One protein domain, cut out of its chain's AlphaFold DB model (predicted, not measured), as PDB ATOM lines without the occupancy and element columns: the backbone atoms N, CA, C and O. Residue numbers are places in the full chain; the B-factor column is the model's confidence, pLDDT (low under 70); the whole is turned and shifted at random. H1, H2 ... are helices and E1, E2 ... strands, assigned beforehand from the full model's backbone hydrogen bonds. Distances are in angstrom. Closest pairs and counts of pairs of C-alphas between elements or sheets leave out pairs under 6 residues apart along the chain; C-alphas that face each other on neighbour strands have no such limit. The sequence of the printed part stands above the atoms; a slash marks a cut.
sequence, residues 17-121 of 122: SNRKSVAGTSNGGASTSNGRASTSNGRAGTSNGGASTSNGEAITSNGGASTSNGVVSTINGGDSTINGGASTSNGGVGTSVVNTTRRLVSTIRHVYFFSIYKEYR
ATOM      1  N   SER A  17      32.111  20.502  16.399       69.38
ATOM      2  CA  SER A  17      32.972  21.447  17.140       69.38
ATOM      3  C   SER A  17      32.236  22.054  18.328       69.38
ATOM      4  O   SER A  17      31.210  22.688  18.132       69.38
ATOM      5  N   ASN A  18      32.780  21.933  19.545       69.94
ATOM      6  CA  ASN A  18      32.258  22.591  20.748       69.94
ATOM      7  C   ASN A  18      33.323  23.504  21.370       69.94
ATOM      8  O   ASN A  18      34.455  23.068  21.606       69.94
ATOM      9  N   ARG A  19      32.967  24.761  21.648       71.88
ATOM     10  CA  ARG A  19      33.879  25.757  22.220       71.88
ATOM     11  C   ARG A  19      33.204  26.574  23.317       71.88
ATOM     12  O   ARG A  19      32.060  26.990  23.161       71.88
ATOM     13  N   LYS A  20      33.937  26.838  24.404       77.75
ATOM     14  CA  LYS A  20      33.543  27.760  25.476       77.75
ATOM     15  C   LYS A  20      34.652  28.787  25.699       77.75
ATOM     16  O   LYS A  20      35.746  28.415  26.111       77.75
ATOM     17  N   SER A  21      34.374  30.054  25.421       72.38
ATOM     18  CA  SER A  21      35.307  31.175  25.621       72.38
ATOM     19  C   SER A  21      34.530  32.484  25.752       72.38
ATOM     20  O   SER A  21      33.336  32.514  25.491       72.38
ATOM     21  N   VAL A  22      35.163  33.584  26.176       77.31
ATOM     22  CA  VAL A  22      34.468  34.893  26.241       77.31
ATOM     23  C   VAL A  22      33.922  35.288  24.861       77.31
ATOM     24  O   VAL A  22      32.773  35.719  24.768       77.31
ATOM     25  N   ALA A  23      34.716  35.053  23.814       79.44
ATOM     26  CA  ALA A  23      34.303  35.063  22.417       79.44
ATOM     27  C   ALA A  23      34.536  33.662  21.829       79.44
ATOM     28  O   ALA A  23      35.682  33.214  21.720       79.44
ATOM     29  N   GLY A  24      33.464  32.922  21.557       74.94
ATOM     30  CA  GLY A  24      33.508  31.567  21.012       74.94
ATOM     31  C   GLY A  24      33.273  31.551  19.508       74.94
ATOM     32  O   GLY A  24      32.394  32.241  19.003       74.94
ATOM     33  N   THR A  25      34.047  30.749  18.780       81.06
ATOM     34  CA  THR A  25      33.769  30.412  17.381       81.06
ATOM     35  C   THR A  25      33.963  28.919  17.162       81.06
ATOM     36  O   THR A  25      35.006  28.371  17.529       81.06
ATOM     37  N   SER A  26      32.964  28.271  16.567       80.19
ATOM     38  CA  SER A  26      32.984  26.853  16.202       80.19
ATOM     39  C   SER A  26      32.568  26.681  14.747       80.19
ATOM     40  O   SER A  26      31.517  27.181  14.353       80.19
ATOM     41  N   ASN A  27      33.355  25.919  13.984       82.06
ATOM     42  CA  ASN A  27      33.047  25.535  12.607       82.06
ATOM     43  C   ASN A  27      33.004  24.001  12.505       82.06
ATOM     44  O   ASN A  27      33.860  23.336  13.092       82.06
ATOM     45  N   GLY A  28      32.043  23.433  11.778       77.94
ATOM     46  CA  GLY A  28      31.940  21.980  11.577       77.94
ATOM     47  C   GLY A  28      30.613  21.557  10.948       77.94
ATOM     48  O   GLY A  28      29.774  22.396  10.664       77.94
ATOM     49  N   GLY A  29      30.391  20.257  10.722       78.19
ATOM     50  CA  GLY A  29      29.083  19.763  10.260       78.19
ATOM     51  C   GLY A  29      27.972  20.097  11.263       78.19
ATOM     52  O   GLY A  29      26.960  20.694  10.900       78.19
ATOM     53  N   ALA A  30      28.226  19.792  12.532       83.69
ATOM     54  CA  ALA A  30      27.521  20.304  13.692       83.69
ATOM     55  C   ALA A  30      28.471  21.178  14.525       83.69
ATOM     56  O   ALA A  30      29.616  20.813  14.795       83.69
ATOM     57  N   SER A  31      28.030  22.351  14.948       82.44
ATOM     58  CA  SER A  31      28.883  23.301  15.660       82.44
ATOM     59  C   SER A  31      28.146  23.921  16.838       82.44
ATOM     60  O   SER A  31      27.001  24.348  16.732       82.44
ATOM     61  N   THR A  32      28.815  23.995  17.981       86.19
ATOM     62  CA  THR A  32      28.319  24.583  19.221       86.19
ATOM     63  C   THR A  32      29.328  25.603  19.733       86.19
ATOM     64  O   THR A  32      30.506  25.289  19.927       86.19
ATOM     65  N   SER A  33      28.883  26.833  19.958       83.56
ATOM     66  CA  SER A  33      29.699  27.892  20.547       83.56
ATOM     67  C   SER A  33      29.013  28.482  21.773       83.56
ATOM     68  O   SER A  33      27.842  28.846  21.720       83.56
ATOM     69  N   ASN A  34      29.756  28.593  22.873       85.06
ATOM     70  CA  ASN A  34      29.312  29.177  24.134       85.06
ATOM     71  C   ASN A  34      30.237  30.336  24.539       85.06
ATOM     72  O   ASN A  34      31.462  30.183  24.520       85.06
ATOM     73  N   GLY A  35      29.669  31.457  24.980       82.25
ATOM     74  CA  GLY A  35      30.444  32.651  25.319       82.25
ATOM     75  C   GLY A  35      29.591  33.888  25.546       82.25
ATOM     76  O   GLY A  35      28.384  33.832  25.389       82.25
ATOM     77  N   ARG A  36      30.192  35.025  25.919       84.69
ATOM     78  CA  ARG A  36      29.454  36.305  25.907       84.69
ATOM     79  C   ARG A  36      29.095  36.694  24.473       84.69
ATOM     80  O   ARG A  36      27.977  37.140  24.243       84.69
ATOM     81  N   ALA A  37      30.029  36.474  23.552       85.25
ATOM     82  CA  ALA A  37      29.810  36.498  22.114       85.25
ATOM     83  C   ALA A  37      30.065  35.091  21.549       85.25
ATOM     84  O   ALA A  37      31.101  34.493  21.852       85.25
ATOM     85  N   SER A  38      29.143  34.560  20.750       86.06
ATOM     86  CA  SER A  38      29.224  33.196  20.214       86.06
ATOM     87  C   SER A  38      28.917  33.154  18.727       86.06
ATOM     88  O   SER A  38      27.881  33.655  18.307       86.06
ATOM     89  N   THR A  39      29.775  32.479  17.962       88.12
ATOM     90  CA  THR A  39      29.582  32.241  16.529       88.12
ATOM     91  C   THR A  39      29.635  30.750  16.215       88.12
ATOM     92  O   THR A  39      30.604  30.070  16.563       88.12
ATOM     93  N   SER A  40      28.625  30.236  15.520       85.56
ATOM     94  CA  SER A  40      28.571  28.840  15.085       85.56
ATOM     95  C   SER A  40      28.300  28.738  13.587       85.56
ATOM     96  O   SER A  40      27.294  29.259  13.108       85.56
ATOM     97  N   ASN A  41      29.180  28.053  12.854       86.19
ATOM     98  CA  ASN A  41      29.032  27.824  11.416       86.19
ATOM     99  C   ASN A  41      29.040  26.328  11.096       86.19
ATOM    100  O   ASN A  41      30.050  25.645  11.293       86.19
ATOM    101  N   GLY A  42      27.944  25.836  10.532       83.06
ATOM    102  CA  GLY A  42      27.817  24.429  10.178       83.06
ATOM    103  C   GLY A  42      26.487  24.097   9.536       83.06
ATOM    104  O   GLY A  42      25.620  24.954   9.458       83.06
ATOM    105  N   ARG A  43      26.276  22.850   9.099       86.12
ATOM    106  CA  ARG A  43      24.924  22.427   8.680       86.12
ATOM    107  C   ARG A  43      23.942  22.557   9.844       86.12
ATOM    108  O   ARG A  43      22.840  23.063   9.650       86.12
ATOM    109  N   ALA A  44      24.378  22.164  11.041       87.25
ATOM    110  CA  ALA A  44      23.659  22.360  12.292       87.25
ATOM    111  C   ALA A  44      24.464  23.265  13.238       87.25
ATOM    112  O   ALA A  44      25.560  22.899  13.659       87.25
ATOM    113  N   GLY A  45      23.933  24.438  13.584       87.06
ATOM    114  CA  GLY A  45      24.632  25.430  14.404       87.06
ATOM    115  C   GLY A  45      23.898  25.764  15.699       87.06
ATOM    116  O   GLY A  45      22.734  26.150  15.676       87.06
ATOM    117  N   THR A  46      24.587  25.675  16.836       89.06
ATOM    118  CA  THR A  46      24.120  26.170  18.135       89.06
ATOM    119  C   THR A  46      25.038  27.265  18.673       89.06
ATOM    120  O   THR A  46      26.234  27.035  18.851       89.06
ATOM    121  N   SER A  47      24.482  28.431  18.992       88.31
ATOM    122  CA  SER A  47      25.207  29.528  19.647       88.31
ATOM    123  C   SER A  47      24.498  29.937  20.931       88.31
ATOM    124  O   SER A  47      23.295  30.188  20.923       88.31
ATOM    125  N   ASN A  48      25.233  29.999  22.037       87.94
ATOM    126  CA  ASN A  48      24.710  30.418  23.334       87.94
ATOM    127  C   ASN A  48      25.559  31.560  23.896       87.94
ATOM    128  O   ASN A  48      26.780  31.414  24.043       87.94
ATOM    129  N   GLY A  49      24.931  32.689  24.208       85.12
ATOM    130  CA  GLY A  49      25.647  33.857  24.692       85.12
ATOM    131  C   GLY A  49      24.817  35.114  24.841       85.12
ATOM    132  O   GLY A  49      23.631  35.118  24.565       85.12
ATOM    133  N   GLY A  50      25.438  36.205  25.285       85.19
ATOM    134  CA  GLY A  50      24.774  37.512  25.299       85.19
ATOM    135  C   GLY A  50      24.453  37.986  23.879       85.19
ATOM    136  O   GLY A  50      23.331  38.406  23.615       85.19
ATOM    137  N   ALA A  51      25.426  37.836  22.976       88.50
ATOM    138  CA  ALA A  51      25.288  38.026  21.538       88.50
ATOM    139  C   ALA A  51      25.636  36.720  20.803       88.50
ATOM    140  O   ALA A  51      26.713  36.153  21.016       88.50
ATOM    141  N   SER A  52      24.740  36.255  19.937       88.88
ATOM    142  CA  SER A  52      24.869  34.974  19.239       88.88
ATOM    143  C   SER A  52      24.688  35.141  17.732       88.88
ATOM    144  O   SER A  52      23.690  35.693  17.282       88.88
ATOM    145  N   THR A  53      25.616  34.596  16.948       89.25
ATOM    146  CA  THR A  53      25.531  34.537  15.487       89.25
ATOM    147  C   THR A  53      25.633  33.093  15.028       89.25
ATOM    148  O   THR A  53      26.509  32.346  15.468       89.25
ATOM    149  N   SER A  54      24.754  32.681  14.127       87.38
ATOM    150  CA  SER A  54      24.744  31.312  13.621       87.38
ATOM    151  C   SER A  54      24.467  31.277  12.122       87.38
ATOM    152  O   SER A  54      23.603  32.007  11.632       87.38
ATOM    153  N   ASN A  55      25.182  30.416  11.398       88.31
ATOM    154  CA  ASN A  55      25.020  30.219   9.959       88.31
ATOM    155  C   ASN A  55      24.956  28.723   9.629       88.31
ATOM    156  O   ASN A  55      25.816  27.961  10.082       88.31
ATOM    157  N   GLY A  56      23.953  28.309   8.852       86.19
ATOM    158  CA  GLY A  56      23.688  26.892   8.610       86.19
ATOM    159  C   GLY A  56      22.320  26.556   8.032       86.19
ATOM    160  O   GLY A  56      21.530  27.435   7.720       86.19
ATOM    161  N   GLU A  57      22.013  25.266   7.900       86.38
ATOM    162  CA  GLU A  57      20.678  24.814   7.482       86.38
ATOM    163  C   GLU A  57      19.702  24.833   8.661       86.38
ATOM    164  O   GLU A  57      18.597  25.364   8.538       86.38
ATOM    165  N   ALA A  58      20.131  24.290   9.804       88.56
ATOM    166  CA  ALA A  58      19.359  24.211  11.037       88.56
ATOM    167  C   ALA A  58      20.097  24.922  12.175       88.56
ATOM    168  O   ALA A  58      21.234  24.582  12.509       88.56
ATOM    169  N   ILE A  59      19.453  25.921  12.772       90.62
ATOM    170  CA  ILE A  59      20.096  26.819  13.729       90.62
ATOM    171  C   ILE A  59      19.310  26.896  15.032       90.62
ATOM    172  O   ILE A  59      18.086  27.025  15.038       90.62
ATOM    173  N   THR A  60      20.040  26.915  16.144       89.06
ATOM    174  CA  THR A  60      19.523  27.301  17.455       89.06
ATOM    175  C   THR A  60      20.395  28.389  18.068       89.06
ATOM    176  O   THR A  60      21.591  28.189  18.273       89.06
ATOM    177  N   SER A  61      19.804  29.531  18.404       86.81
ATOM    178  CA  SER A  61      20.506  30.604  19.111       86.81
ATOM    179  C   SER A  61      19.820  30.889  20.442       86.81
ATOM    180  O   SER A  61      18.601  31.027  20.497       86.81
ATOM    181  N   ASN A  62      20.599  30.955  21.518       87.25
ATOM    182  CA  ASN A  62      20.125  31.365  22.834       87.25
ATOM    183  C   ASN A  62      20.895  32.615  23.268       87.25
ATOM    184  O   ASN A  62      22.132  32.595  23.274       87.25
ATOM    185  N   GLY A  63      20.192  33.703  23.578       81.69
ATOM    186  CA  GLY A  63      20.866  34.939  23.957       81.69
ATOM    187  C   GLY A  63      20.052  36.220  23.944       81.69
ATOM    188  O   GLY A  63      18.969  36.287  23.379       81.69
ATOM    189  N   GLY A  64      20.614  37.270  24.545       81.62
ATOM    190  CA  GLY A  64      19.985  38.594  24.588       81.62
ATOM    191  C   GLY A  64      19.791  39.204  23.200       81.62
ATOM    192  O   GLY A  64      18.736  39.766  22.937       81.62
ATOM    193  N   ALA A  65      20.773  39.029  22.312       87.25
ATOM    194  CA  ALA A  65      20.701  39.401  20.903       87.25
ATOM    195  C   ALA A  65      21.164  38.233  20.020       87.25
ATOM    196  O   ALA A  65      22.218  37.641  20.271       87.25
ATOM    197  N   SER A  66      20.392  37.892  18.988       87.12
ATOM    198  CA  SER A  66      20.688  36.759  18.109       87.12
ATOM    199  C   SER A  66      20.523  37.088  16.626       87.12
ATOM    200  O   SER A  66      19.500  37.614  16.198       87.12
ATOM    201  N   THR A  67      21.492  36.682  15.809       88.62
ATOM    202  CA  THR A  67      21.405  36.729  14.346       88.62
ATOM    203  C   THR A  67      21.550  35.326  13.776       88.62
ATOM    204  O   THR A  67      22.509  34.617  14.075       88.62
ATOM    205  N   SER A  68      20.589  34.899  12.961       85.69
ATOM    206  CA  SER A  68      20.609  33.576  12.328       85.69
ATOM    207  C   SER A  68      20.436  33.692  10.820       85.69
ATOM    208  O   SER A  68      19.529  34.375  10.350       85.69
ATOM    209  N   ASN A  69      21.301  33.015  10.068       88.00
ATOM    210  CA  ASN A  69      21.203  32.905   8.617       88.00
ATOM    211  C   ASN A  69      21.071  31.434   8.219       88.00
ATOM    212  O   ASN A  69      22.056  30.696   8.253       88.00
ATOM    213  N   GLY A  70      19.858  30.999   7.883       81.50
ATOM    214  CA  GLY A  70      19.613  29.589   7.610       81.50
ATOM    215  C   GLY A  70      18.194  29.221   7.215       81.50
ATOM    216  O   GLY A  70      17.265  30.019   7.308       81.50
ATOM    217  N   VAL A  71      18.011  27.980   6.764       85.06
ATOM    218  CA  VAL A  71      16.704  27.487   6.295       85.06
ATOM    219  C   VAL A  71      15.706  27.425   7.448       85.06
ATOM    220  O   VAL A  71      14.574  27.887   7.294       85.06
ATOM    221  N   VAL A  72      16.134  26.893   8.594       85.06
ATOM    222  CA  VAL A  72      15.337  26.764   9.816       85.06
ATOM    223  C   VAL A  72      16.098  27.377  10.984       85.06
ATOM    224  O   VAL A  72      17.237  27.000  11.255       85.06
ATOM    225  N   SER A  73      15.465  28.311  11.691       84.56
ATOM    226  CA  SER A  73      16.053  28.969  12.862       84.56
ATOM    227  C   SER A  73      15.113  28.949  14.062       84.56
ATOM    228  O   SER A  73      13.960  29.375  13.970       84.56
ATOM    229  N   THR A  74      15.639  28.533  15.210       87.75
ATOM    230  CA  THR A  74      14.992  28.673  16.515       87.75
ATOM    231  C   THR A  74      15.815  29.607  17.382       87.75
ATOM    232  O   THR A  74      17.003  29.377  17.603       87.75
ATOM    233  N   ILE A  75      15.192  30.672  17.872       83.12
ATOM    234  CA  ILE A  75      15.845  31.654  18.729       83.12
ATOM    235  C   ILE A  75      15.099  31.727  20.050       83.12
ATOM    236  O   ILE A  75      13.882  31.882  20.065       83.12
ATOM    237  N   ASN A  76      15.837  31.620  21.147       83.25
ATOM    238  CA  ASN A  76      15.328  31.821  22.495       83.25
ATOM    239  C   ASN A  76      16.062  33.019  23.101       83.25
ATOM    240  O   ASN A  76      17.283  32.975  23.246       83.25
ATOM    241  N   GLY A  77      15.345  34.089  23.438       75.12
ATOM    242  CA  GLY A  77      15.962  35.267  24.043       75.12
ATOM    243  C   GLY A  77      15.342  36.589  23.618       75.12
ATOM    244  O   GLY A  77      14.144  36.647  23.392       75.12
ATOM    245  N   GLY A  78      16.134  37.661  23.616       77.94
ATOM    246  CA  GLY A  78      15.635  39.021  23.405       77.94
ATOM    247  C   GLY A  78      15.457  39.360  21.927       77.94
ATOM    248  O   GLY A  78      14.547  38.872  21.261       77.94
ATOM    249  N   ASP A  79      16.326  40.223  21.422       83.19
ATOM    250  CA  ASP A  79      16.233  40.727  20.058       83.19
ATOM    251  C   ASP A  79      16.760  39.704  19.061       83.19
ATOM    252  O   ASP A  79      17.821  39.096  19.254       83.19
ATOM    253  N   SER A  80      16.031  39.521  17.960       81.56
ATOM    254  CA  SER A  80      16.449  38.589  16.927       81.56
ATOM    255  C   SER A  80      16.311  39.104  15.502       81.56
ATOM    256  O   SER A  80      15.353  39.788  15.134       81.56
ATOM    257  N   THR A  81      17.285  38.724  14.676       85.94
ATOM    258  CA  THR A  81      17.269  38.921  13.227       85.94
ATOM    259  C   THR A  81      17.499  37.589  12.540       85.94
ATOM    260  O   THR A  81      18.490  36.902  12.792       85.94
ATOM    261  N   ILE A  82      16.575  37.218  11.665       81.56
ATOM    262  CA  ILE A  82      16.591  35.934  10.977       81.56
ATOM    263  C   ILE A  82      16.544  36.190   9.481       81.56
ATOM    264  O   ILE A  82      15.617  36.825   8.986       81.56
ATOM    265  N   ASN A  83      17.537  35.684   8.763       83.69
ATOM    266  CA  ASN A  83      17.556  35.646   7.310       83.69
ATOM    267  C   ASN A  83      17.377  34.188   6.881       83.69
ATOM    268  O   ASN A  83      18.267  33.363   7.093       83.69
ATOM    269  N   GLY A  84      16.190  33.834   6.385       74.75
ATOM    270  CA  GLY A  84      15.856  32.421   6.261       74.75
ATOM    271  C   GLY A  84      14.446  32.083   5.813       74.75
ATOM    272  O   GLY A  84      13.646  32.949   5.471       74.75
ATOM    273  N   GLY A  85      14.156  30.782   5.784       71.31
ATOM    274  CA  GLY A  85      12.865  30.255   5.342       71.31
ATOM    275  C   GLY A  85      11.841  30.163   6.471       71.31
ATOM    276  O   GLY A  85      10.771  30.767   6.403       71.31
ATOM    277  N   ALA A  86      12.160  29.380   7.499       78.88
ATOM    278  CA  ALA A  86      11.301  29.128   8.648       78.88
ATOM    279  C   ALA A  86      11.979  29.599   9.937       78.88
ATOM    280  O   ALA A  86      13.150  29.313  10.185       78.88
ATOM    281  N   SER A  87      11.221  30.303  10.774       76.38
ATOM    282  CA  SER A  87      11.737  30.879  12.008       76.38
ATOM    283  C   SER A  87      10.752  30.784  13.160       76.38
ATOM    284  O   SER A  87       9.577  31.111  12.994       76.38
ATOM    285  N   THR A  88      11.259  30.437  14.337       80.62
ATOM    286  CA  THR A  88      10.549  30.524  15.617       80.62
ATOM    287  C   THR A  88      11.388  31.350  16.587       80.62
ATOM    288  O   THR A  88      12.524  30.968  16.865       80.62
ATOM    289  N   SER A  89      10.849  32.457  17.100       76.75
ATOM    290  CA  SER A  89      11.474  33.243  18.173       76.75
ATOM    291  C   SER A  89      10.626  33.113  19.429       76.75
ATOM    292  O   SER A  89       9.423  33.371  19.378       76.75
ATOM    293  N   ASN A  90      11.237  32.702  20.535       74.19
ATOM    294  CA  ASN A  90      10.612  32.669  21.847       74.19
ATOM    295  C   ASN A  90      11.302  33.700  22.747       74.19
ATOM    296  O   ASN A  90      12.422  33.488  23.220       74.19
ATOM    297  N   GLY A  91      10.617  34.822  22.944       58.25
ATOM    298  CA  GLY A  91      11.128  36.006  23.626       58.25
ATOM    299  C   GLY A  91      11.420  37.170  22.669       58.25
ATOM    300  O   GLY A  91      11.665  36.966  21.477       58.25
ATOM    301  N   GLY A  92      11.320  38.380  23.235       64.38
ATOM    302  CA  GLY A  92      11.666  39.668  22.627       64.38
ATOM    303  C   GLY A  92      11.061  39.967  21.251       64.38
ATOM    304  O   GLY A  92      10.033  39.415  20.857       64.38
ATOM    305  N   VAL A  93      11.678  40.918  20.543       69.62
ATOM    306  CA  VAL A  93      11.257  41.359  19.207       69.62
ATOM    307  C   VAL A  93      12.050  40.589  18.154       69.62
ATOM    308  O   VAL A  93      13.279  40.619  18.134       69.62
ATOM    309  N   GLY A  94      11.344  39.903  17.252       65.00
ATOM    310  CA  GLY A  94      11.951  39.169  16.146       65.00
ATOM    311  C   GLY A  94      11.700  39.826  14.796       65.00
ATOM    312  O   GLY A  94      10.557  40.071  14.414       65.00
ATOM    313  N   THR A  95      12.772  40.056  14.045       73.00
ATOM    314  CA  THR A  95      12.731  40.488  12.644       73.00
ATOM    315  C   THR A  95      13.103  39.310  11.753       73.00
ATOM    316  O   THR A  95      14.202  38.767  11.841       73.00
ATOM    317  N   SER A  96      12.173  38.875  10.905       69.44
ATOM    318  CA  SER A  96      12.411  37.786   9.956       69.44
ATOM    319  C   SER A  96      12.399  38.346   8.539       69.44
ATOM    320  O   SER A  96      11.359  38.762   8.027       69.44
ATOM    321  N   VAL A  97      13.572  38.381   7.913       71.12
ATOM    322  CA  VAL A  97      13.737  38.669   6.489       71.12
ATOM    323  C   VAL A  97      13.492  37.356   5.762       71.12
ATOM    324  O   VAL A  97      14.406  36.582   5.477       71.12
ATOM    325  N   VAL A  98      12.216  37.059   5.539       63.69
ATOM    326  CA  VAL A  98      11.830  35.843   4.839       63.69
ATOM    327  C   VAL A  98      11.879  36.105   3.336       63.69
ATOM    328  O   VAL A  98      11.146  36.955   2.827       63.69
ATOM    329  N   ASN A  99      12.662  35.315   2.597       55.78
ATOM    330  CA  ASN A  99      12.583  35.217   1.130       55.78
ATOM    331  C   ASN A  99      11.281  34.499   0.701       55.78
ATOM    332  O   ASN A  99      11.284  33.501  -0.021       55.78
ATOM    333  N   THR A 100      10.125  34.943   1.200       48.44
ATOM    334  CA  THR A 100       8.827  34.305   0.954       48.44
ATOM    335  C   THR A 100       8.173  34.807  -0.317       48.44
ATOM    336  O   THR A 100       7.070  35.344  -0.308       48.44
ATOM    337  N   THR A 101       8.765  34.461  -1.454       48.94
ATOM    338  CA  THR A 101       7.968  34.316  -2.677       48.94
ATOM    339  C   THR A 101       6.937  33.179  -2.507       48.94
ATOM    340  O   THR A 101       5.872  33.212  -3.110       48.94
ATOM    341  N   ARG A 102       7.178  32.188  -1.625       49.12
ATOM    342  CA  ARG A 102       6.309  30.997  -1.468       49.12
ATOM    343  C   ARG A 102       5.128  31.111  -0.485       49.12
ATOM    344  O   ARG A 102       4.083  30.537  -0.786       49.12
ATOM    345  N   ARG A 103       5.221  31.837   0.646       45.69
ATOM    346  CA  ARG A 103       4.057  32.016   1.563       45.69
ATOM    347  C   ARG A 103       2.981  32.869   0.910       45.69
ATOM    348  O   ARG A 103       1.821  32.483   0.949       45.69
ATOM    349  N   LEU A 104       3.371  33.968   0.264       50.59
ATOM    350  CA  LEU A 104       2.432  34.857  -0.416       50.59
ATOM    351  C   LEU A 104       1.673  34.115  -1.522       50.59
ATOM    352  O   LEU A 104       0.448  34.138  -1.536       50.59
ATOM    353  N   VAL A 105       2.370  33.358  -2.379       53.91
ATOM    354  CA  VAL A 105       1.723  32.588  -3.458       53.91
ATOM    355  C   VAL A 105       0.795  31.495  -2.915       53.91
ATOM    356  O   VAL A 105      -0.286  31.300  -3.465       53.91
ATOM    357  N   SER A 106       1.166  30.800  -1.833       50.34
ATOM    358  CA  SER A 106       0.302  29.775  -1.228       50.34
ATOM    359  C   SER A 106      -0.959  30.378  -0.609       50.34
ATOM    360  O   SER A 106      -2.045  29.848  -0.825       50.34
ATOM    361  N   THR A 107      -0.837  31.492   0.123       57.75
ATOM    362  CA  THR A 107      -1.984  32.204   0.702       57.75
ATOM    363  C   THR A 107      -2.893  32.761  -0.394       57.75
ATOM    364  O   THR A 107      -4.104  32.577  -0.319       57.75
ATOM    365  N   ILE A 108      -2.328  33.348  -1.454       65.69
ATOM    366  CA  ILE A 108      -3.091  33.871  -2.598       65.69
ATOM    367  C   ILE A 108      -3.838  32.743  -3.322       65.69
ATOM    368  O   ILE A 108      -5.035  32.873  -3.565       65.69
ATOM    369  N   ARG A 109      -3.182  31.607  -3.611       70.88
ATOM    370  CA  ARG A 109      -3.846  30.446  -4.233       70.88
ATOM    371  C   ARG A 109      -4.971  29.891  -3.363       70.88
ATOM    372  O   ARG A 109      -6.037  29.607  -3.892       70.88
ATOM    373  N   HIS A 110      -4.759  29.754  -2.054       66.75
ATOM    374  CA  HIS A 110      -5.782  29.232  -1.142       66.75
ATOM    375  C   HIS A 110      -7.000  30.152  -1.041       66.75
ATOM    376  O   HIS A 110      -8.129  29.674  -1.111       66.75
ATOM    377  N   VAL A 111      -6.781  31.462  -0.903       73.75
ATOM    378  CA  VAL A 111      -7.866  32.451  -0.836       73.75
ATOM    379  C   VAL A 111      -8.637  32.486  -2.154       73.75
ATOM    380  O   VAL A 111      -9.863  32.464  -2.139       73.75
ATOM    381  N   TYR A 112      -7.941  32.465  -3.293       71.25
ATOM    382  CA  TYR A 112      -8.575  32.455  -4.609       71.25
ATOM    383  C   TYR A 112      -9.415  31.192  -4.834       71.25
ATOM    384  O   TYR A 112     -10.582  31.281  -5.209       71.25
ATOM    385  N   PHE A 113      -8.863  30.016  -4.526       75.31
ATOM    386  CA  PHE A 113      -9.564  28.743  -4.699       75.31
ATOM    387  C   PHE A 113     -10.776  28.618  -3.766       75.31
ATOM    388  O   PHE A 113     -11.826  28.133  -4.177       75.31
ATOM    389  N   PHE A 114     -10.662  29.097  -2.524       74.19
ATOM    390  CA  PHE A 114     -11.764  29.104  -1.562       74.19
ATOM    391  C   PHE A 114     -12.893  30.065  -1.967       74.19
ATOM    392  O   PHE A 114     -14.066  29.702  -1.871       74.19
ATOM    393  N   SER A 115     -12.554  31.265  -2.455       73.44
ATOM    394  CA  SER A 115     -13.535  32.236  -2.957       73.44
ATOM    395  C   SER A 115     -14.299  31.692  -4.161       73.44
ATOM    396  O   SER A 115     -15.527  31.714  -4.156       73.44
ATOM    397  N   ILE A 116     -13.584  31.112  -5.131       73.06
ATOM    398  CA  ILE A 116     -14.186  30.459  -6.298       73.06
ATOM    399  C   ILE A 116     -15.108  29.321  -5.860       73.06
ATOM    400  O   ILE A 116     -16.271  29.281  -6.243       73.06
ATOM    401  N   TYR A 117     -14.634  28.417  -5.004       69.69
ATOM    402  CA  TYR A 117     -15.432  27.274  -4.561       69.69
ATOM    403  C   TYR A 117     -16.739  27.692  -3.867       69.69
ATOM    404  O   TYR A 117     -17.765  27.033  -4.021       69.69
ATOM    405  N   LYS A 118     -16.728  28.800  -3.116       68.69
ATOM    406  CA  LYS A 118     -17.928  29.349  -2.472       68.69
ATOM    407  C   LYS A 118     -18.918  29.944  -3.482       68.69
ATOM    408  O   LYS A 118     -20.121  29.869  -3.250       68.69
ATOM    409  N   GLU A 119     -18.423  30.528  -4.567       72.75
ATOM    410  CA  GLU A 119     -19.235  31.131  -5.628       72.75
ATOM    411  C   GLU A 119     -19.907  30.073  -6.515       72.75
ATOM    412  O   GLU A 119     -21.084  30.207  -6.824       72.75
ATOM    413  N   TYR A 120     -19.221  28.960  -6.799       63.62
ATOM    414  CA  TYR A 120     -19.777  27.811  -7.531       63.62
ATOM    415  C   TYR A 120     -20.765  26.948  -6.723       63.62
ATOM    416  O   TYR A 120     -21.377  26.040  -7.281       63.62
ATOM    417  N   ARG A 121     -20.897  27.169  -5.408       68.31
ATOM    418  CA  ARG A 121     -21.788  26.388  -4.524       68.31
ATOM    419  C   ARG A 121     -23.121  27.087  -4.213       68.31
ATOM    420  O   ARG A 121     -23.812  26.663  -3.287       68.31
TER     421      ARG A 121
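AT A GLANCE: This is residues 17 to 121 of the 122 residues of an uncharacterized protein of Cinara cedri (UniProt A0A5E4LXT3). The chain is wound in stacked turns, a flattened solenoid: E1, E3 and E5 line one wall, E2 and E4 the other, and the 40-residue E6 winds on to E7. At that end residues 104 to 121, of which 104 to 119 belong to H1, stick out as an arm. The printed part has 105 residues, with seven named strands in one branched, twisted parallel sheet, then one named helix; the class is mixed, helices and strands. The whole is loose, with a radius of gyration of the C-alphas of 17.7 A, and spans 64 by 28 by 16 A; without the arm the body spans 39 by 27 by 13 A.

HOW THE PARTS SIT: Look first at E6, residues 51 to 90, which bends by 175 degrees at residue 55. Its pairing is staggered and parallel: residues 51 to 55 with E4, residues 37 to 41; 58 to 62 with E5, residues 44 to 48; and 80 to 84 with E7, residues 94 to 98. Within hydrogen-bond range are N 38 and O 51, 2.9 A, N 45 and O 58, 2.9 A, and N 95 and O 80, 2.8 A. On the other side of E4 is E2, residues 23 to 27, parallel, with N 39 and O 24 at 2.8 A. On the other side of E5 is E3, residues 30 to 34, parallel, with N 31 and O 44 at 2.8 A. The edge strand E1, residues 17 to 20, is parallel to E3, with N 32 and O 17 at 2.7 A. H1, residues 101 to 119, is not on the sheet; 14 of its 15 O i to N i+4 pairs are within range.

IN THESE COORDINATES: Find C-alpha 17 at (32.972, 21.447, 17.140), where E1 begins. E6 measures 15.6 A from first to last C-alpha. H1 runs 27.5 A to C-alpha 119 at (-19.235, 31.131, -5.628).

THE WHOLE: The C-alphas of Ser 21 and Arg 121 are the two farthest apart, 64.7 A. The printed part has no cut, and its links are tight. Mean pLDDT of the printed part is 77.4; 23 residues are under 70, among them 98 to 108.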